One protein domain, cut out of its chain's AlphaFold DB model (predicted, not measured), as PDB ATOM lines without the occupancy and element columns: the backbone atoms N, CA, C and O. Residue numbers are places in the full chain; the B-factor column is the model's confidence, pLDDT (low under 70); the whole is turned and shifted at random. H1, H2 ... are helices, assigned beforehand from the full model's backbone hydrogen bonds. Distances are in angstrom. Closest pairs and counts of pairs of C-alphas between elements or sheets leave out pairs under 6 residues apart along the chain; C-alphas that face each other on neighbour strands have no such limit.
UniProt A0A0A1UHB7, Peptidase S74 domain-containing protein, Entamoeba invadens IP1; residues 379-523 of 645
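What this domain is: This is residues 379 to 523 of the 645 residues of the protein "Peptidase S74 domain-containing protein" of Entamoeba invadens IP1 (UniProt A0A0A1UHB7). Five long helices stand nearly aligned in a flat, loosely filled slab: a hairpin of H1 and H2 on one side, H4 in the middle, and H5 and H6 on the other side, where H4, H5 and H6 make a triangle of three helices. The short H3 lies at a far corner beyond the end of H2, and residues 434 to 441 lead back from it to H4; the H1 and H2 hairpin meets H4 through residues 403 to 412 of H2 alone. The printed part has 145 residues with six named helices, H1 to H6 in order, and no named strand; the class is all helix. The whole is loose, with a radius of gyration of the C-alphas of 18.1 A and spans of 55 by 50 by 18 A.

Where its parts are: H1, residues 379 to 398, begins with C-alpha 379 at (62.203, -6.376, -26.004) and is 28.4 A long. H2 is residues 403 to 422, 28.8 A long, and H3 is residues 424 to 433. H4, residues 442 to 463, begins with C-alpha 442 at (78.692, -2.700, -31.523) and is 32.0 A long. H5, residues 468 to 494, is the longest helix at 37.8 A. H6, residues 499 to 522, is 35.0 A long and ends with C-alpha 522 at (94.151, -23.755, -5.385).

How they stand to each other: H4 is the hub, touching H2, H5 and H6. H4, H5 and H6 form an up and down bundle, each helix running against the one before it. H4 and H5, a hairpin, touch through residues 457 to 461 and 469 to 473 alone, at a shallow tilt of 15 degrees; their closest C-alphas, Leu 461 and Val 469, are 6.0 A apart. H5 and H6, also a hairpin, touch at a shallow tilt of 10 degrees, H6 with residues 501 to 512 alone; the closest C-alphas are those of Leu 487 and Pro 501, 6.0 A apart. H4 and H6 run the same way at a shallow tilt of 10 degrees and touch, closest at the C-alphas of Leu 463 and Ile 520, 6.1 A. H2 touches H4, opposite ways at a shallow tilt of 19 degrees, closest at the C-alphas of Gly 404 and Phe 458, 5.6 A. H1 and H2 are a hairpin that touches at a shallow tilt of 23 degrees, closest at the C-alphas of Ala 385 and Leu 416, 5.5 A. H3 is close to but not clearly touching H1, with the C-alphas of Leu 379 and Leu 427 6.8 A apart. H3 and H4 are apart, and H2 and H3 meet only through their link. Every O i to N i+4 pair is within hydrogen-bond range in H2, H3, H4, H5 and H6, and 13 of 16 are in H1.

The domain as a whole: The two C-alphas farthest apart, those of His 433 and Ile 522, are 55.5 A apart. The printed part has no cut. The link from H3 to H4 is short, the other links are tight, and no link is long. The mean pLDDT of the printed part is 89.6, and no printed residue is under 70.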
ATOM      1  N   LEU A 379      62.860  -5.131 -26.415       90.06
ATOM      2  CA  LEU A 379      62.203  -6.376 -26.004       90.06
ATOM      3  C   LEU A 379      63.182  -7.352 -25.332       90.06
ATOM      4  O   LEU A 379      62.840  -8.001 -24.345       90.06
ATOM      5  N   PHE A 380      64.407  -7.449 -25.849       91.06
ATOM      6  CA  PHE A 380      65.452  -8.291 -25.271       91.06
ATOM      7  C   PHE A 380      65.897  -7.753 -23.908       91.06
ATOM      8  O   PHE A 380      65.985  -8.520 -22.950       91.06
ATOM      9  N   THR A 381      66.113  -6.438 -23.789       91.75
ATOM     10  CA  THR A 381      66.496  -5.805 -22.518       91.75
ATOM     11  C   THR A 381      65.423  -6.006 -21.447       91.75
ATOM     12  O   THR A 381      65.756  -6.356 -20.315       91.75
ATOM     13  N   LEU A 382      64.141  -5.900 -21.818       93.31
ATOM     14  CA  LEU A 382      63.003  -6.194 -20.949       93.31
ATOM     15  C   LEU A 382      63.014  -7.647 -20.446       93.31
ATOM     16  O   LEU A 382      62.897  -7.876 -19.242       93.31
ATOM     17  N   LEU A 383      63.167  -8.631 -21.339       93.50
ATOM     18  CA  LEU A 383      63.186 -10.049 -20.956       93.50
ATOM     19  C   LEU A 383      64.342 -10.362 -20.001       93.50
ATOM     20  O   LEU A 383      64.143 -11.021 -18.979       93.50
ATOM     21  N   VAL A 384      65.535  -9.846 -20.298       93.12
ATOM     22  CA  VAL A 384      66.715 -10.019 -19.445       93.12
ATOM     23  C   VAL A 384      66.505  -9.357 -18.078       93.12
ATOM     24  O   VAL A 384      66.815  -9.970 -17.056       93.12
ATOM     25  N   ALA A 385      65.911  -8.158 -18.031       94.69
ATOM     26  CA  ALA A 385      65.574  -7.471 -16.782       94.69
ATOM     27  C   ALA A 385      64.581  -8.273 -15.924       94.69
ATOM     28  O   ALA A 385      64.770  -8.389 -14.712       94.69
ATOM     29  N   MET A 386      63.547  -8.864 -16.535       94.88
ATOM     30  CA  MET A 386      62.581  -9.704 -15.819       94.88
ATOM     31  C   MET A 386      63.247 -10.945 -15.219       94.88
ATOM     32  O   MET A 386      63.061 -11.225 -14.037       94.88
ATOM     33  N   VAL A 387      64.059 -11.662 -16.003       94.75
ATOM     34  CA  VAL A 387      64.768 -12.863 -15.531       94.75
ATOM     35  C   VAL A 387      65.712 -12.520 -14.379       94.75
ATOM     36  O   VAL A 387      65.672 -13.175 -13.337       94.75
ATOM     37  N   LEU A 388      66.514 -11.461 -14.516       93.25
ATOM     38  CA  LEU A 388      67.421 -11.020 -13.454       93.25
ATOM     39  C   LEU A 388      66.682 -10.510 -12.210       93.25
ATOM     40  O   LEU A 388      67.181 -10.694 -11.106       93.25
ATOM     41  N   SER A 389      65.465  -9.977 -12.348       95.38
ATOM     42  CA  SER A 389      64.612  -9.608 -11.205       95.38
ATOM     43  C   SER A 389      64.095 -10.816 -10.425       95.38
ATOM     44  O   SER A 389      63.895 -10.727  -9.220       95.38
ATOM     45  N   VAL A 390      63.884 -11.959 -11.079       93.88
ATOM     46  CA  VAL A 390      63.552 -13.208 -10.374       93.88
ATOM     47  C   VAL A 390      64.804 -13.780  -9.708       93.88
ATOM     48  O   VAL A 390      64.772 -14.169  -8.539       93.88
ATOM     49  N   LEU A 391      65.932 -13.777 -10.426       91.50
ATOM     50  CA  LEU A 391      67.216 -14.235  -9.891       91.50
ATOM     51  C   LEU A 391      67.701 -13.374  -8.718       91.50
ATOM     52  O   LEU A 391      68.311 -13.909  -7.801       91.50
ATOM     53  N   SER A 392      67.401 -12.074  -8.697       93.88
ATOM     54  CA  SER A 392      67.791 -11.163  -7.615       93.88
ATOM     55  C   SER A 392      67.193 -11.546  -6.265       93.88
ATOM     56  O   SER A 392      67.856 -11.384  -5.241       93.88
ATOM     57  N   VAL A 393      65.976 -12.094  -6.267       90.94
ATOM     58  CA  VAL A 393      65.324 -12.654  -5.078       90.94
ATOM     59  C   VAL A 393      65.873 -14.053  -4.790       90.94
ATOM     60  O   VAL A 393      66.197 -14.368  -3.647       90.94
ATOM     61  N   GLY A 394      66.034 -14.883  -5.827       88.62
ATOM     62  CA  GLY A 394      66.531 -16.255  -5.687       88.62
ATOM     63  C   GLY A 394      67.945 -16.346  -5.106       88.62
ATOM     64  O   GLY A 394      68.206 -17.199  -4.262       88.62
ATOM     65  N   VAL A 395      68.847 -15.444  -5.495       89.00
ATOM     66  CA  VAL A 395      70.244 -15.429  -5.032       89.00
ATOM     67  C   VAL A 395      70.348 -15.159  -3.529       89.00
ATOM     68  O   VAL A 395      71.213 -15.737  -2.879       89.00
ATOM     69  N   VAL A 396      69.439 -14.369  -2.952       88.56
ATOM     70  CA  VAL A 396      69.396 -14.131  -1.499       88.56
ATOM     71  C   VAL A 396      69.011 -15.401  -0.745       88.56
ATOM     72  O   VAL A 396      69.552 -15.677   0.319       88.56
ATOM     73  N   VAL A 397      68.088 -16.190  -1.303       87.69
ATOM     74  CA  VAL A 397      67.592 -17.420  -0.672       87.69
ATOM     75  C   VAL A 397      68.601 -18.559  -0.801       87.69
ATOM     76  O   VAL A 397      68.845 -19.262   0.177       87.69
ATOM     77  N   VAL A 398      69.171 -18.741  -1.997       86.75
ATOM     78  CA  VAL A 398      70.075 -19.858  -2.318       86.75
ATOM     79  C   VAL A 398      71.489 -19.601  -1.807       86.75
ATOM     80  O   VAL A 398      72.117 -20.503  -1.269       86.75
ATOM     81  N   PHE A 399      71.996 -18.377  -1.961       84.25
ATOM     82  CA  PHE A 399      73.373 -18.020  -1.627       84.25
ATOM     83  C   PHE A 399      73.393 -16.995  -0.499       84.25
ATOM     84  O   PHE A 399      73.834 -15.858  -0.679       84.25
ATOM     85  N   GLN A 400      72.925 -17.412   0.680       82.81
ATOM     86  CA  GLN A 400      72.739 -16.542   1.847       82.81
ATOM     87  C   GLN A 400      74.025 -15.827   2.285       82.81
ATOM     88  O   GLN A 400      73.991 -14.723   2.824       82.81
ATOM     89  N   LYS A 401      75.172 -16.465   2.035       82.44
ATOM     90  CA  LYS A 401      76.483 -16.017   2.502       82.44
ATOM     91  C   LYS A 401      77.312 -15.290   1.429       82.44
ATOM     92  O   LYS A 401      78.370 -14.772   1.759       82.44
ATOM     93  N   LEU A 402      76.853 -15.185   0.171       85.12
ATOM     94  CA  LEU A 402      77.562 -14.470  -0.912       85.12
ATOM     95  C   LEU A 402      77.025 -13.044  -1.149       85.12
ATOM     96  O   LEU A 402      76.503 -12.730  -2.221       85.12
ATOM     97  N   ILE A 403      77.233 -12.141  -0.187       83.50
ATOM     98  CA  ILE A 403      76.893 -10.707  -0.302       83.50
ATOM     99  C   ILE A 403      77.421 -10.043  -1.586       83.50
ATOM    100  O   ILE A 403      76.730  -9.211  -2.172       83.50
ATOM    101  N   GLY A 404      78.612 -10.416  -2.070       83.88
ATOM    102  CA  GLY A 404      79.188  -9.826  -3.285       83.88
ATOM    103  C   GLY A 404      78.326 -10.079  -4.525       83.88
ATOM    104  O   GLY A 404      78.092  -9.173  -5.325       83.88
ATOM    105  N   MET A 405      77.769 -11.284  -4.642       87.50
ATOM    106  CA  MET A 405      76.895 -11.656  -5.756       87.50
ATOM    107  C   MET A 405      75.535 -10.963  -5.673       87.50
ATOM    108  O   MET A 405      74.948 -10.646  -6.706       87.50
ATOM    109  N   TRP A 406      75.049 -10.663  -4.465       89.31
ATOM    110  CA  TRP A 406      73.799  -9.923  -4.281       89.31
ATOM    111  C   TRP A 406      73.918  -8.520  -4.855       89.31
ATOM    112  O   TRP A 406      73.089  -8.107  -5.663       89.31
ATOM    113  N   LEU A 407      74.994  -7.819  -4.483       89.69
ATOM    114  CA  LEU A 407      75.266  -6.464  -4.951       89.69
ATOM    115  C   LEU A 407      75.377  -6.410  -6.474       89.69
ATOM    116  O   LEU A 407      74.809  -5.510  -7.091       89.69
ATOM    117  N   TYR A 408      76.044  -7.395  -7.085       92.81
ATOM    118  CA  TYR A 408      76.108  -7.494  -8.539       92.81
ATOM    119  C   TYR A 408      74.719  -7.668  -9.161       92.81
ATOM    120  O   TYR A 408      74.335  -6.877 -10.025       92.81
ATOM    121  N   VAL A 409      73.953  -8.676  -8.726       93.50
ATOM    122  CA  VAL A 409      72.653  -8.997  -9.335       93.50
ATOM    123  C   VAL A 409      71.660  -7.852  -9.133       93.50
ATOM    124  O   VAL A 409      70.940  -7.494 -10.064       93.50
ATOM    125  N   TRP A 410      71.643  -7.216  -7.963       93.44
ATOM    126  CA  TRP A 410      70.799  -6.047  -7.701       93.44
ATOM    127  C   TRP A 410      71.218  -4.841  -8.538       93.44
ATOM    128  O   TRP A 410      70.367  -4.209  -9.164       93.44
ATOM    129  N   GLY A 411      72.522  -4.562  -8.606       92.81
ATOM    130  CA  GLY A 411      73.070  -3.462  -9.392       92.81
ATOM    131  C   GLY A 411      72.761  -3.604 -10.880       92.81
ATOM    132  O   GLY A 411      72.229  -2.674 -11.487       92.81
ATOM    133  N   ILE A 412      73.017  -4.778 -11.470       92.88
ATOM    134  CA  ILE A 412      72.729  -5.006 -12.891       92.88
ATOM    135  C   ILE A 412      71.224  -5.002 -13.169       92.88
ATOM    136  O   ILE A 412      70.801  -4.458 -14.183       92.88
ATOM    137  N   THR A 413      70.398  -5.521 -12.256       94.69
ATOM    138  CA  THR A 413      68.934  -5.479 -12.404       94.69
ATOM    139  C   THR A 413      68.420  -4.041 -12.403       94.69
ATOM    140  O   THR A 413      67.624  -3.677 -13.267       94.69
ATOM    141  N   ALA A 414      68.904  -3.200 -11.486       93.75
ATOM    142  CA  ALA A 414      68.545  -1.785 -11.443       93.75
ATOM    143  C   ALA A 414      68.969  -1.053 -12.727       93.75
ATOM    144  O   ALA A 414      68.160  -0.341 -13.322       93.75
ATOM    145  N   LEU A 415      70.201  -1.280 -13.198       91.94
ATOM    146  CA  LEU A 415      70.696  -0.710 -14.456       91.94
ATOM    147  C   LEU A 415      69.850  -1.144 -15.658       91.94
ATOM    148  O   LEU A 415      69.498  -0.311 -16.488       91.94
ATOM    149  N   LEU A 416      69.465  -2.419 -15.735       93.00
ATOM    150  CA  LEU A 416      68.615  -2.922 -16.813       93.00
ATOM    151  C   LEU A 416      67.227  -2.284 -16.806       93.00
ATOM    152  O   LEU A 416      66.726  -1.918 -17.865       93.00
ATOM    153  N   TRP A 417      66.619  -2.093 -15.633       94.38
ATOM    154  CA  TRP A 417      65.346  -1.378 -15.531       94.38
ATOM    155  C   TRP A 417      65.464   0.096 -15.932       94.38
ATOM    156  O   TRP A 417      64.545   0.627 -16.556       94.38
ATOM    157  N   ILE A 418      66.601   0.743 -15.657       91.69
ATOM    158  CA  ILE A 418      66.899   2.091 -16.165       91.69
ATOM    159  C   ILE A 418      67.006   2.074 -17.703       91.69
ATOM    160  O   ILE A 418      66.400   2.920 -18.361       91.69
ATOM    161  N   CYS A 419      67.689   1.087 -18.295       91.00
ATOM    162  CA  CYS A 419      67.750   0.919 -19.753       91.00
ATOM    163  C   CYS A 419      66.357   0.701 -20.369       91.00
ATOM    164  O   CYS A 419      66.014   1.357 -21.352       91.00
ATOM    165  N   VAL A 420      65.528  -0.162 -19.770       91.81
ATOM    166  CA  VAL A 420      64.135  -0.406 -20.189       91.81
ATOM    167  C   VAL A 420      63.312   0.881 -20.120       91.81
ATOM    168  O   VAL A 420      62.548   1.188 -21.035       91.81
ATOM    169  N   TRP A 421      63.486   1.666 -19.056       89.69
ATOM    170  CA  TRP A 421      62.811   2.951 -18.897       89.69
ATOM    171  C   TRP A 421      63.213   3.961 -19.974       89.69
ATOM    172  O   TRP A 421      62.352   4.676 -20.492       89.69
ATOM    173  N   TRP A 422      64.496   4.015 -20.343       87.69
ATOM    174  CA  TRP A 422      64.969   4.858 -21.443       87.69
ATOM    175  C   TRP A 422      64.444   4.399 -22.808       87.69
ATOM    176  O   TRP A 422      64.049   5.240 -23.612       87.69
ATOM    177  N   GLN A 423      64.345   3.088 -23.041       87.31
ATOM    178  CA  GLN A 423      63.853   2.481 -24.287       87.31
ATOM    179  C   GLN A 423      62.320   2.329 -24.356       87.31
ATOM    180  O   GLN A 423      61.781   1.691 -25.261       87.31
ATOM    181  N   ARG A 424      61.570   2.926 -23.420       88.06
ATOM    182  CA  ARG A 424      60.104   2.766 -23.310       88.06
ATOM    183  C   ARG A 424      59.316   3.147 -24.567       88.06
ATOM    184  O   ARG A 424      58.192   2.683 -24.746       88.06
ATOM    185  N   TRP A 425      59.868   4.023 -25.401       86.12
ATOM    186  CA  TRP A 425      59.236   4.484 -26.639       86.12
ATOM    187  C   TRP A 425      59.179   3.349 -27.667       86.12
ATOM    188  O   TRP A 425      58.106   3.089 -28.202       86.12
ATOM    189  N   GLU A 426      60.276   2.601 -27.824       85.56
ATOM    190  CA  GLU A 426      60.340   1.409 -28.680       85.56
ATOM    191  C   GLU A 426      59.377   0.324 -28.183       85.56
ATOM    192  O   GLU A 426      58.649  -0.276 -28.967       85.56
ATOM    193  N   LEU A 427      59.289   0.110 -26.864       86.00
ATOM    194  CA  LEU A 427      58.327  -0.841 -26.286       86.00
ATOM    195  C   LEU A 427      56.874  -0.447 -26.578       86.00
ATOM    196  O   LEU A 427      56.038  -1.308 -26.862       86.00
ATOM    197  N   LYS A 428      56.565   0.853 -26.517       87.44
ATOM    198  CA  LYS A 428      55.232   1.371 -26.838       87.44
ATOM    199  C   LYS A 428      54.906   1.184 -28.319       87.44
ATOM    200  O   LYS A 428      53.777   0.821 -28.641       87.44
ATOM    201  N   GLU A 429      55.882   1.387 -29.192       86.75
ATOM    202  CA  GLU A 429      55.741   1.195 -30.632       86.75
ATOM    203  C   GLU A 429      55.525  -0.284 -30.992       86.75
ATOM    204  O   GLU A 429      54.576  -0.608 -31.706       86.75
ATOM    205  N   ILE A 430      56.304  -1.197 -30.398       88.00
ATOM    206  CA  ILE A 430      56.129  -2.653 -30.544       88.00
ATOM    207  C   ILE A 430      54.720  -3.074 -30.105       88.00
ATOM    208  O   ILE A 430      54.066  -3.872 -30.779       88.00
ATOM    209  N   TYR A 431      54.223  -2.520 -28.994       87.81
ATOM    210  CA  TYR A 431      52.876  -2.808 -28.504       87.81
ATOM    211  C   TYR A 431      51.778  -2.308 -29.460       87.81
ATOM    212  O   TYR A 431      50.781  -2.999 -29.665       87.81
ATOM    213  N   GLN A 432      51.953  -1.122 -30.051       87.88
ATOM    214  CA  GLN A 432      50.956  -0.499 -30.926       87.88
ATOM    215  C   GLN A 432      50.933  -1.100 -32.335       87.88
ATOM    216  O   GLN A 432      49.855  -1.337 -32.875       87.88
ATOM    217  N   HIS A 433      52.100  -1.374 -32.915       86.12
ATOM    218  CA  HIS A 433      52.232  -1.787 -34.313       86.12
ATOM    219  C   HIS A 433      52.477  -3.292 -34.492       86.12
ATOM    220  O   HIS A 433      52.495  -3.771 -35.622       86.12
ATOM    221  N   ARG A 434      52.646  -4.057 -33.397       83.81
ATOM    222  CA  ARG A 434      52.973  -5.502 -33.398       83.81
ATOM    223  C   ARG A 434      54.178  -5.870 -34.270       83.81
ATOM    224  O   ARG A 434      54.301  -7.006 -34.724       83.81
ATOM    225  N   HIS A 435      55.079  -4.922 -34.471       82.19
ATOM    226  CA  HIS A 435      56.300  -5.108 -35.229       82.19
ATOM    227  C   HIS A 435      57.485  -5.047 -34.267       82.19
ATOM    228  O   HIS A 435      57.619  -4.087 -33.510       82.19
ATOM    229  N   VAL A 436      58.323  -6.086 -34.261       83.50
ATOM    230  CA  VAL A 436      59.497  -6.162 -33.383       83.50
ATOM    231  C   VAL A 436      60.729  -5.749 -34.172       83.50
ATOM    232  O   VAL A 436      61.126  -6.439 -35.109       83.50
ATOM    233  N   VAL A 437      61.361  -4.648 -33.765       77.88
ATOM    234  CA  VAL A 437      62.623  -4.198 -34.358       77.88
ATOM    235  C   VAL A 437      63.775  -4.951 -33.700       77.88
ATOM    236  O   VAL A 437      64.088  -4.745 -32.527       77.88
ATOM    237  N   TRP A 438      64.410  -5.842 -34.457       85.38
ATOM    238  CA  TRP A 438      65.622  -6.538 -34.037       85.38
ATOM    239  C   TRP A 438      66.846  -5.853 -34.638       85.38
ATOM    240  O   TRP A 438      67.028  -5.845 -35.851       85.38
ATOM    241  N   TYR A 439      67.706  -5.301 -33.783       83.62
ATOM    242  CA  TYR A 439      68.972  -4.696 -34.183       83.62
ATOM    243  C   TYR A 439      70.093  -5.093 -33.220       83.62
ATOM    244  O   TYR A 439      69.873  -5.323 -32.032       83.62
ATOM    245  N   TRP A 440      71.327  -5.145 -33.717       85.00
ATOM    246  CA  TRP A 440      72.494  -5.380 -32.872       85.00
ATOM    247  C   TRP A 440      73.622  -4.427 -33.245       85.00
ATOM    248  O   TRP A 440      74.218  -4.540 -34.315       85.00
ATOM    249  N   LYS A 441      73.900  -3.464 -32.361       81.88
ATOM    250  CA  LYS A 441      74.984  -2.487 -32.524       81.88
ATOM    251  C   LYS A 441      76.249  -2.957 -31.796       81.88
ATOM    252  O   LYS A 441      76.191  -3.777 -30.877       81.88
ATOM    253  N   SER A 442      77.406  -2.421 -32.186       78.69
ATOM    254  CA  SER A 442      78.692  -2.700 -31.523       78.69
ATOM    255  C   SER A 442      78.687  -2.291 -30.046       78.69
ATOM    256  O   SER A 442      79.247  -2.995 -29.211       78.69
ATOM    257  N   GLU A 443      77.994  -1.207 -29.713       79.75
ATOM    258  CA  GLU A 443      77.845  -0.681 -28.350       79.75
ATOM    259  C   GLU A 443      77.119  -1.665 -27.425       79.75
ATOM    260  O   GLU A 443      77.543  -1.880 -26.291       79.75
ATOM    261  N   ASN A 444      76.103  -2.362 -27.945       85.50
ATOM    262  CA  ASN A 444      75.376  -3.389 -27.195       85.50
ATOM    263  C   ASN A 444      76.290  -4.555 -26.801       85.50
ATOM    264  O   ASN A 444      76.196  -5.114 -25.709       85.50
ATOM    265  N   SER A 445      77.225  -4.898 -27.689       83.50
ATOM    266  CA  SER A 445      78.202  -5.959 -27.431       83.50
ATOM    267  C   SER A 445      79.212  -5.548 -26.354       83.50
ATOM    268  O   SER A 445      79.622  -6.384 -25.551       83.50
ATOM    269  N   LEU A 446      79.576  -4.262 -26.290       85.38
ATOM    270  CA  LEU A 446      80.418  -3.726 -25.217       85.38
ATOM    271  C   LEU A 446      79.699  -3.754 -23.863       85.38
ATOM    272  O   LEU A 446      80.318  -4.135 -22.872       85.38
ATOM    273  N   PHE A 447      78.402  -3.425 -23.815       88.12
ATOM    274  CA  PHE A 447      77.602  -3.527 -22.588       88.12
ATOM    275  C   PHE A 447      77.673  -4.925 -21.978       88.12
ATOM    276  O   PHE A 447      78.023  -5.084 -20.807       88.12
ATOM    277  N   LEU A 448      77.382  -5.944 -22.786       87.62
ATOM    278  CA  LEU A 448      77.387  -7.331 -22.328       87.62
ATOM    279  C   LEU A 448      78.784  -7.780 -21.893       87.62
ATOM    280  O   LEU A 448      78.920  -8.474 -20.888       87.62
ATOM    281  N   TYR A 449      79.819  -7.342 -22.610       90.88
ATOM    282  CA  TYR A 449      81.203  -7.611 -22.242       90.88
ATOM    283  C   TYR A 449      81.554  -7.038 -20.861       90.88
ATOM    284  O   TYR A 449      81.996  -7.783 -19.988       90.88
ATOM    285  N   TYR A 450      81.328  -5.739 -20.635       90.12
ATOM    286  CA  TYR A 450      81.660  -5.104 -19.358       90.12
ATOM    287  C   TYR A 450      80.804  -5.652 -18.211       90.12
ATOM    288  O   TYR A 450      81.325  -5.887 -17.124       90.12
ATOM    289  N   SER A 451      79.521  -5.934 -18.456       90.81
ATOM    290  CA  SER A 451      78.642  -6.575 -17.474       90.81
ATOM    291  C   SER A 451      79.142  -7.970 -17.067       90.81
ATOM    292  O   SER A 451      79.168  -8.283 -15.875       90.81
ATOM    293  N   SER A 452      79.600  -8.776 -18.031       91.56
ATOM    294  CA  SER A 452      80.204 -10.093 -17.784       91.56
ATOM    295  C   SER A 452      81.542  -9.981 -17.046       91.56
ATOM    296  O   SER A 452      81.797 -10.702 -16.086       91.56
ATOM    297  N   TYR A 453      82.385  -9.020 -17.417       93.44
ATOM    298  CA  TYR A 453      83.657  -8.792 -16.731       93.44
ATOM    299  C   TYR A 453      83.458  -8.402 -15.258       93.44
ATOM    300  O   TYR A 453      84.102  -8.956 -14.368       93.44
ATOM    301  N   ILE A 454      82.510  -7.498 -14.989       92.25
ATOM    302  CA  ILE A 454      82.141  -7.098 -13.626       92.25
ATOM    303  C   ILE A 454      81.576  -8.296 -12.846       92.25
ATOM    304  O   ILE A 454      81.941  -8.470 -11.685       92.25
ATOM    305  N   PHE A 455      80.758  -9.156 -13.466       93.31
ATOM    306  CA  PHE A 455      80.275 -10.390 -12.830       93.31
ATOM    307  C   PHE A 455      81.425 -11.252 -12.312       93.31
ATOM    308  O   PHE A 455      81.437 -11.621 -11.140       93.31
ATOM    309  N   PHE A 456      82.417 -11.538 -13.161       93.12
ATOM    310  CA  PHE A 456      83.555 -12.362 -12.757       93.12
ATOM    311  C   PHE A 456      84.424 -11.683 -11.699       93.12
ATOM    312  O   PHE A 456      84.961 -12.374 -10.842       93.12
ATOM    313  N   ILE A 457      84.521 -10.348 -11.689       92.31
ATOM    314  CA  ILE A 457      85.152  -9.619 -10.581       92.31
ATOM    315  C   ILE A 457      84.407  -9.900  -9.271       92.31
ATOM    316  O   ILE A 457      85.028 -10.358  -8.317       92.31
ATOM    317  N   PHE A 458      83.088  -9.687  -9.214       92.19
ATOM    318  CA  PHE A 458      82.306  -9.926  -7.992       92.19
ATOM    319  C   PHE A 458      82.316 -11.397  -7.554       92.19
ATOM    320  O   PHE A 458      82.369 -11.679  -6.354       92.19
ATOM    321  N   LEU A 459      82.329 -12.330  -8.509       91.44
ATOM    322  CA  LEU A 459      82.489 -13.756  -8.241       91.44
ATOM    323  C   LEU A 459      83.853 -14.048  -7.603       91.44
ATOM    324  O   LEU A 459      83.914 -14.696  -6.560       91.44
ATOM    325  N   SER A 460      84.936 -13.514  -8.174       91.06
ATOM    326  CA  SER A 460      86.289 -13.654  -7.631       91.06
ATOM    327  C   SER A 460      86.410 -13.037  -6.237       91.06
ATOM    328  O   SER A 460      86.926 -13.703  -5.345       91.06
ATOM    329  N   LEU A 461      85.865 -11.830  -6.010       89.69
ATOM    330  CA  LEU A 461      85.785 -11.191  -4.683       89.69
ATOM    331  C   LEU A 461      85.088 -12.065  -3.633       89.69
ATOM    332  O   LEU A 461      85.443 -11.996  -2.458       89.69
ATOM    333  N   SER A 462      84.111 -12.867  -4.056       89.50
ATOM    334  CA  SER A 462      83.316 -13.701  -3.153       89.50
ATOM    335  C   SER A 462      83.948 -15.066  -2.860       89.50
ATOM    336  O   SER A 462      83.639 -15.655  -1.829       89.50
ATOM    337  N   LEU A 463      84.793 -15.593  -3.757       90.00
ATOM    338  CA  LEU A 463      85.301 -16.972  -3.675       90.00
ATOM    339  C   LEU A 463      86.809 -17.084  -3.427       90.00
ATOM    340  O   LEU A 463      87.253 -18.087  -2.873       90.00
ATOM    341  N   ILE A 464      87.615 -16.102  -3.834       91.75
ATOM    342  CA  ILE A 464      89.068 -16.125  -3.617       91.75
ATOM    343  C   ILE A 464      89.362 -15.473  -2.276       91.75
ATOM    344  O   ILE A 464      89.088 -14.289  -2.100       91.75
ATOM    345  N   MET A 465      89.936 -16.223  -1.340       90.12
ATOM    346  CA  MET A 465      90.182 -15.741   0.016       90.12
ATOM    347  C   MET A 465      91.555 -15.074   0.150       90.12
ATOM    348  O   MET A 465      92.512 -15.432  -0.535       90.12
ATOM    349  N   GLY A 466      91.663 -14.101   1.056       89.00
ATOM    350  CA  GLY A 466      92.936 -13.448   1.377       89.00
ATOM    351  C   GLY A 466      93.231 -12.205   0.536       89.00
ATOM    352  O   GLY A 466      92.329 -11.544   0.025       89.00
ATOM    353  N   LYS A 467      94.501 -11.800   0.447       88.56
ATOM    354  CA  LYS A 467      94.901 -10.542  -0.222       88.56
ATOM    355  C   LYS A 467      94.993 -10.697  -1.746       88.56
ATOM    356  O   LYS A 467      94.935  -9.700  -2.465       88.56
ATOM    357  N   GLY A 468      95.054 -11.929  -2.229       88.38
ATOM    358  CA  GLY A 468      95.268 -12.313  -3.619       88.38
ATOM    359  C   GLY A 468      94.113 -11.917  -4.511       88.38
ATOM    360  O   GLY A 468      94.293 -11.624  -5.686       88.38
ATOM    361  N   VAL A 469      92.917 -11.809  -3.939       90.94
ATOM    362  CA  VAL A 469      91.767 -11.279  -4.663       90.94
ATOM    363  C   VAL A 469      91.906  -9.784  -4.946       90.94
ATOM    364  O   VAL A 469      91.556  -9.330  -6.031       90.94
ATOM    365  N   ILE A 470      92.485  -9.014  -4.019       90.50
ATOM    366  CA  ILE A 470      92.706  -7.572  -4.192       90.50
ATOM    367  C   ILE A 470      93.759  -7.342  -5.279       90.50
ATOM    368  O   ILE A 470      93.572  -6.493  -6.151       90.50
ATOM    369  N   THR A 471      94.845  -8.120  -5.259       90.88
ATOM    370  CA  THR A 471      95.898  -8.035  -6.280       90.88
ATOM    371  C   THR A 471      95.382  -8.483  -7.646       90.88
ATOM    372  O   THR A 471      95.594  -7.770  -8.626       90.88
ATOM    373  N   LEU A 472      94.629  -9.586  -7.719       91.75
ATOM    374  CA  LEU A 472      93.995 -10.066  -8.948       91.75
ATOM    375  C   LEU A 472      93.057  -9.012  -9.544       91.75
ATOM    376  O   LEU A 472      93.175  -8.681 -10.724       91.75
ATOM    377  N   VAL A 473      92.151  -8.452  -8.737       92.38
ATOM    378  CA  VAL A 473      91.205  -7.425  -9.191       92.38
ATOM    379  C   VAL A 473      91.957  -6.178  -9.649       92.38
ATOM    380  O   VAL A 473      91.707  -5.703 -10.755       92.38
ATOM    381  N   GLY A 474      92.934  -5.696  -8.875       93.12
ATOM    382  CA  GLY A 474      93.745  -4.531  -9.235       93.12
ATOM    383  C   GLY A 474      94.499  -4.706 -10.558       93.12
ATOM    384  O   GLY A 474      94.420  -3.841 -11.433       93.12
ATOM    385  N   VAL A 475      95.168  -5.847 -10.747       93.81
ATOM    386  CA  VAL A 475      95.873  -6.176 -11.997       93.81
ATOM    387  C   VAL A 475      94.889  -6.300 -13.156       93.81
ATOM    388  O   VAL A 475      95.135  -5.753 -14.228       93.81
ATOM    389  N   SER A 476      93.754  -6.967 -12.948       92.56
ATOM    390  CA  SER A 476      92.743  -7.168 -13.988       92.56
ATOM    391  C   SER A 476      92.147  -5.839 -14.473       92.56
ATOM    392  O   SER A 476      92.064  -5.598 -15.676       92.56
ATOM    393  N   VAL A 477      91.788  -4.929 -13.561       92.88
ATOM    394  CA  VAL A 477      91.248  -3.605 -13.904       92.88
ATOM    395  C   VAL A 477      92.316  -2.758 -14.594       92.88
ATOM    396  O   VAL A 477      92.028  -2.127 -15.611       92.88
ATOM    397  N   GLY A 478      93.563  -2.797 -14.110       94.06
ATOM    398  CA  GLY A 478      94.690  -2.127 -14.759       94.06
ATOM    399  C   GLY A 478      94.911  -2.608 -16.197       94.06
ATOM    400  O   GLY A 478      95.002  -1.791 -17.115       94.06
ATOM    401  N   LEU A 479      94.916  -3.925 -16.420       93.12
ATOM    402  CA  LEU A 479      95.021  -4.518 -17.755       93.12
ATOM    403  C   LEU A 479      93.841  -4.129 -18.649       93.12
ATOM    404  O   LEU A 479      94.052  -3.815 -19.820       93.12
ATOM    405  N   LEU A 480      92.616  -4.094 -18.122       92.44
ATOM    406  CA  LEU A 480      91.439  -3.669 -18.882       92.44
ATOM    407  C   LEU A 480      91.547  -2.203 -19.326       92.44
ATOM    408  O   LEU A 480      91.281  -1.901 -20.488       92.44
ATOM    409  N   ILE A 481      91.988  -1.296 -18.451       92.31
ATOM    410  CA  ILE A 481      92.170   0.126 -18.791       92.31
ATOM    411  C   ILE A 481      93.265   0.292 -19.852       92.31
ATOM    412  O   ILE A 481      93.057   0.979 -20.854       92.31
ATOM    413  N   ILE A 482      94.413  -0.367 -19.663       93.31
ATOM    414  CA  ILE A 482      95.540  -0.308 -20.603       93.31
ATOM    415  C   ILE A 482      95.123  -0.857 -21.969       93.31
ATOM    416  O   ILE A 482      95.358  -0.213 -22.992       93.31
ATOM    417  N   THR A 483      94.468  -2.019 -22.004       91.12
ATOM    418  CA  THR A 483      94.006  -2.623 -23.260       91.12
ATOM    419  C   THR A 483      92.947  -1.772 -23.945       91.12
ATOM    420  O   THR A 483      93.078  -1.532 -25.141       91.12
ATOM    421  N   CYS A 484      91.963  -1.224 -23.224       90.12
ATOM    422  CA  CYS A 484      90.989  -0.294 -23.803       90.12
ATOM    423  C   CYS A 484      91.670   0.955 -24.390       90.12
ATOM    424  O   CYS A 484      91.335   1.365 -25.501       90.12
ATOM    425  N   GLY A 485      92.661   1.523 -23.695       89.62
ATOM    426  CA  GLY A 485      93.431   2.672 -24.176       89.62
ATOM    427  C   GLY A 485      94.235   2.369 -25.444       89.62
ATOM    428  O   GLY A 485      94.191   3.138 -26.407       89.62
ATOM    429  N   ILE A 486      94.917   1.218 -25.484       90.31
ATOM    430  CA  ILE A 486      95.646   0.752 -26.673       90.31
ATOM    431  C   ILE A 486      94.675   0.514 -27.828       90.31
ATOM    432  O   ILE A 486      94.927   0.981 -28.937       90.31
ATOM    433  N   LEU A 487      93.555  -0.171 -27.585       89.94
ATOM    434  CA  LEU A 487      92.559  -0.459 -28.614       89.94
ATOM    435  C   LEU A 487      91.964   0.823 -29.189       89.94
ATOM    436  O   LEU A 487      91.909   0.944 -30.407       89.94
ATOM    437  N   TYR A 488      91.603   1.796 -28.350       87.62
ATOM    438  CA  TYR A 488      91.121   3.103 -28.801       87.62
ATOM    439  C   TYR A 488      92.158   3.842 -29.660       87.62
ATOM    440  O   TYR A 488      91.836   4.390 -30.716       87.62
ATOM    441  N   TRP A 489      93.428   3.829 -29.248       89.81
ATOM    442  CA  TRP A 489      94.500   4.456 -30.019       89.81
ATOM    443  C   TRP A 489      94.731   3.758 -31.368       89.81
ATOM    444  O   TRP A 489      94.836   4.424 -32.400       89.81
ATOM    445  N   VAL A 490      94.771   2.421 -31.384       87.94
ATOM    446  CA  VAL A 490      94.983   1.616 -32.596       87.94
ATOM    447  C   VAL A 490      93.818   1.775 -33.573       87.94
ATOM    448  O   VAL A 490      94.056   2.002 -34.761       87.94
ATOM    449  N   THR A 491      92.569   1.695 -33.103       86.88
ATOM    450  CA  THR A 491      91.387   1.836 -33.968       86.88
ATOM    451  C   THR A 491      91.330   3.223 -34.597       86.88
ATOM    452  O   THR A 491      91.109   3.327 -35.805       86.88
ATOM    453  N   LYS A 492      91.638   4.275 -33.827       86.62
ATOM    454  CA  LYS A 492      91.697   5.651 -34.333       86.62
ATOM    455  C   LYS A 492      92.830   5.859 -35.339       86.62
ATOM    456  O   LYS A 492      92.628   6.505 -36.363       86.62
ATOM    457  N   LYS A 493      94.018   5.308 -35.072       89.31
ATOM    458  CA  LYS A 493      95.206   5.503 -35.917       89.31
ATOM    459  C   LYS A 493      95.134   4.741 -37.240       89.31
ATOM    460  O   LYS A 493      95.520   5.279 -38.272       89.31
ATOM    461  N   PHE A 494      94.657   3.500 -37.213       88.81
ATOM    462  CA  PHE A 494      94.697   2.596 -38.364       88.81
ATOM    463  C   PHE A 494      93.330   2.381 -39.032       88.81
ATOM    464  O   PHE A 494      93.238   1.593 -39.969       88.81
ATOM    465  N   LYS A 495      92.272   3.069 -38.571       86.75
ATOM    466  CA  LYS A 495      90.886   2.917 -39.060       86.75
ATOM    467  C   LYS A 495      90.431   1.448 -39.081       86.75
ATOM    468  O   LYS A 495      89.777   0.993 -40.017       86.75
ATOM    469  N   LEU A 496      90.823   0.691 -38.052       82.62
ATOM    470  CA  LEU A 496      90.500  -0.730 -37.920       82.62
ATOM    471  C   LEU A 496      89.002  -0.928 -37.645       82.62
ATOM    472  O   LEU A 496      88.414  -0.219 -36.831       82.62
ATOM    473  N   GLY A 497      88.400  -1.937 -38.279       82.88
ATOM    474  CA  GLY A 497      87.015  -2.325 -38.003       82.88
ATOM    475  C   GLY A 497      86.828  -2.945 -36.609       82.88
ATOM    476  O   GLY A 497      87.748  -3.536 -36.044       82.88
ATOM    477  N   TRP A 498      85.598  -2.888 -36.086       82.06
ATOM    478  CA  TRP A 498      85.218  -3.307 -34.724       82.06
ATOM    479  C   TRP A 498      85.443  -4.795 -34.371       82.06
ATOM    480  O   TRP A 498      85.384  -5.164 -33.200       82.06
ATOM    481  N   LYS A 499      85.744  -5.664 -35.343       85.25
ATOM    482  CA  LYS A 499      85.967  -7.106 -35.113       85.25
ATOM    483  C   LYS A 499      87.246  -7.411 -34.323       85.25
ATOM    484  O   LYS A 499      87.281  -8.341 -33.528       85.25
ATOM    485  N   ILE A 500      88.300  -6.630 -34.541       85.69
ATOM    486  CA  ILE A 500      89.589  -6.820 -33.864       85.69
ATOM    487  C   ILE A 500      89.515  -6.410 -32.383       85.69
ATOM    488  O   ILE A 500      89.863  -7.244 -31.548       85.69
ATOM    489  N   PRO A 501      89.018  -5.207 -32.014       86.50
ATOM    490  CA  PRO A 501      88.916  -4.825 -30.605       86.50
ATOM    491  C   PRO A 501      87.969  -5.731 -29.809       86.50
ATOM    492  O   PRO A 501      88.247  -6.058 -28.658       86.50
ATOM    493  N   THR A 502      86.878  -6.200 -30.423       85.00
ATOM    494  CA  THR A 502      85.964  -7.151 -29.769       85.00
ATOM    495  C   THR A 502      86.640  -8.495 -29.495       85.00
ATOM    496  O   THR A 502      86.554  -8.990 -28.373       85.00
ATOM    497  N   LEU A 503      87.392  -9.048 -30.453       89.69
ATOM    498  CA  LEU A 503      88.149 -10.288 -30.249       89.69
ATOM    499  C   LEU A 503      89.182 -10.160 -29.119       89.69
ATOM    500  O   LEU A 503      89.276 -11.041 -28.268       89.69
ATOM    501  N   THR A 504      89.935  -9.059 -29.075       90.06
ATOM    502  CA  THR A 504      90.944  -8.835 -28.026       90.06
ATOM    503  C   THR A 504      90.335  -8.713 -26.633       90.06
ATOM    504  O   THR A 504      90.899  -9.238 -25.677       90.06
ATOM    505  N   LEU A 505      89.170  -8.067 -26.511       91.31
ATOM    506  CA  LEU A 505      88.452  -7.966 -25.242       91.31
ATOM    507  C   LEU A 505      87.965  -9.350 -24.788       91.31
ATOM    508  O   LEU A 505      88.192  -9.739 -23.646       91.31
ATOM    509  N   VAL A 506      87.398 -10.157 -25.690       91.19
ATOM    510  CA  VAL A 506      86.986 -11.537 -25.376       91.19
ATOM    511  C   VAL A 506      88.171 -12.399 -24.915       91.19
ATOM    512  O   VAL A 506      88.042 -13.159 -23.953       91.19
ATOM    513  N   LEU A 507      89.345 -12.259 -25.538       93.06
ATOM    514  CA  LEU A 507      90.562 -12.953 -25.098       93.06
ATOM    515  C   LEU A 507      91.022 -12.508 -23.698       93.06
ATOM    516  O   LEU A 507      91.438 -13.342 -22.895       93.06
ATOM    517  N   LEU A 508      90.899 -11.217 -23.370       93.62
ATOM    518  CA  LEU A 508      91.188 -10.713 -22.026       93.62
ATOM    519  C   LEU A 508      90.243 -11.331 -20.982       93.62
ATOM    520  O   LEU A 508      90.703 -11.827 -19.955       93.62
ATOM    521  N   LEU A 509      88.936 -11.333 -21.257       93.94
ATOM    522  CA  LEU A 509      87.932 -11.907 -20.359       93.94
ATOM    523  C   LEU A 509      88.161 -13.405 -20.147       93.94
ATOM    524  O   LEU A 509      88.172 -13.863 -19.011       93.94
ATOM    525  N   THR A 510      88.383 -14.169 -21.217       93.75
ATOM    526  CA  THR A 510      88.633 -15.618 -21.106       93.75
ATOM    527  C   THR A 510      89.895 -15.921 -20.301       93.75
ATOM    528  O   THR A 510      89.860 -16.789 -19.432       93.75
ATOM    529  N   SER A 511      90.975 -15.162 -20.504       93.94
ATOM    530  CA  SER A 511      92.188 -15.255 -19.681       93.94
ATOM    531  C   SER A 511      91.899 -14.979 -18.200       93.94
ATOM    532  O   SER A 511      92.268 -15.775 -17.336       93.94
ATOM    533  N   PHE A 512      91.160 -13.907 -17.893       94.69
ATOM    534  CA  PHE A 512      90.783 -13.569 -16.519       94.69
ATOM    535  C   PHE A 512      89.935 -14.659 -15.851       94.69
ATOM    536  O   PHE A 512      90.166 -14.989 -14.686       94.69
ATOM    537  N   VAL A 513      88.986 -15.250 -16.583       95.06
ATOM    538  CA  VAL A 513      88.147 -16.352 -16.092       95.06
ATOM    539  C   VAL A 513      88.989 -17.588 -15.785       95.06
ATOM    540  O   VAL A 513      88.797 -18.197 -14.734       95.06
ATOM    541  N   ILE A 514      89.941 -17.942 -16.654       94.81
ATOM    542  CA  ILE A 514      90.844 -19.081 -16.433       94.81
ATOM    543  C   ILE A 514      91.678 -18.850 -15.170       94.81
ATOM    544  O   ILE A 514      91.669 -19.693 -14.275       94.81
ATOM    545  N   VAL A 515      92.330 -17.690 -15.054       93.75
ATOM    546  CA  VAL A 515      93.153 -17.350 -13.882       93.75
ATOM    547  C   VAL A 515      92.310 -17.358 -12.605       93.75
ATOM    548  O   VAL A 515      92.673 -18.022 -11.635       93.75
ATOM    549  N   SER A 516      91.148 -16.705 -12.613       92.88
ATOM    550  CA  SER A 516      90.243 -16.679 -11.457       92.88
ATOM    551  C   SER A 516      89.797 -18.085 -11.052       92.88
ATOM    552  O   SER A 516      89.867 -18.435  -9.878       92.88
ATOM    553  N   SER A 517      89.420 -18.927 -12.017       92.12
ATOM    554  CA  SER A 517      88.995 -20.309 -11.754       92.12
ATOM    555  C   SER A 517      90.122 -21.145 -11.147       92.12
ATOM    556  O   SER A 517      89.889 -21.895 -10.202       92.12
ATOM    557  N   THR A 518      91.359 -20.989 -11.633       92.31
ATOM    558  CA  THR A 518      92.516 -21.685 -11.047       92.31
ATOM    559  C   THR A 518      92.801 -21.237  -9.613       92.31
ATOM    560  O   THR A 518      93.083 -22.073  -8.757       92.31
ATOM    561  N   LEU A 519      92.663 -19.940  -9.318       92.25
ATOM    562  CA  LEU A 519      92.875 -19.401  -7.973       92.25
ATOM    563  C   LEU A 519      91.783 -19.832  -6.989       92.25
ATOM    564  O   LEU A 519      92.101 -20.117  -5.837       92.25
ATOM    565  N   ILE A 520      90.529 -19.948  -7.441       90.56
ATOM    566  CA  ILE A 520      89.413 -20.451  -6.622       90.56
ATOM    567  C   ILE A 520      89.666 -21.894  -6.163       90.56
ATOM    568  O   ILE A 520      89.310 -22.237  -5.037       90.56
ATOM    569  N   ILE A 521      90.282 -22.725  -7.012       88.94
ATOM    570  CA  ILE A 521      90.560 -24.136  -6.705       88.94
ATOM    571  C   ILE A 521      91.780 -24.281  -5.790       88.94
ATOM    572  O   ILE A 521      91.746 -25.067  -4.849       88.94
ATOM    573  N   ILE A 522      92.867 -23.558  -6.077       89.56
ATOM    574  CA  ILE A 522      94.151 -23.755  -5.385       89.56
ATOM    575  C   ILE A 522      94.191 -23.023  -4.036       89.56
ATOM    576  O   ILE A 522      94.820 -23.519  -3.109       89.56
ATOM    577  N   GLN A 523      93.555 -21.849  -3.932       89.44
ATOM    578  CA  GLN A 523      93.588 -20.964  -2.755       89.44
ATOM    579  C   GLN A 523      94.997 -20.817  -2.129       89.44
ATOM    580  O   GLN A 523      95.205 -21.137  -0.961       89.44
TER     581      GLN A 523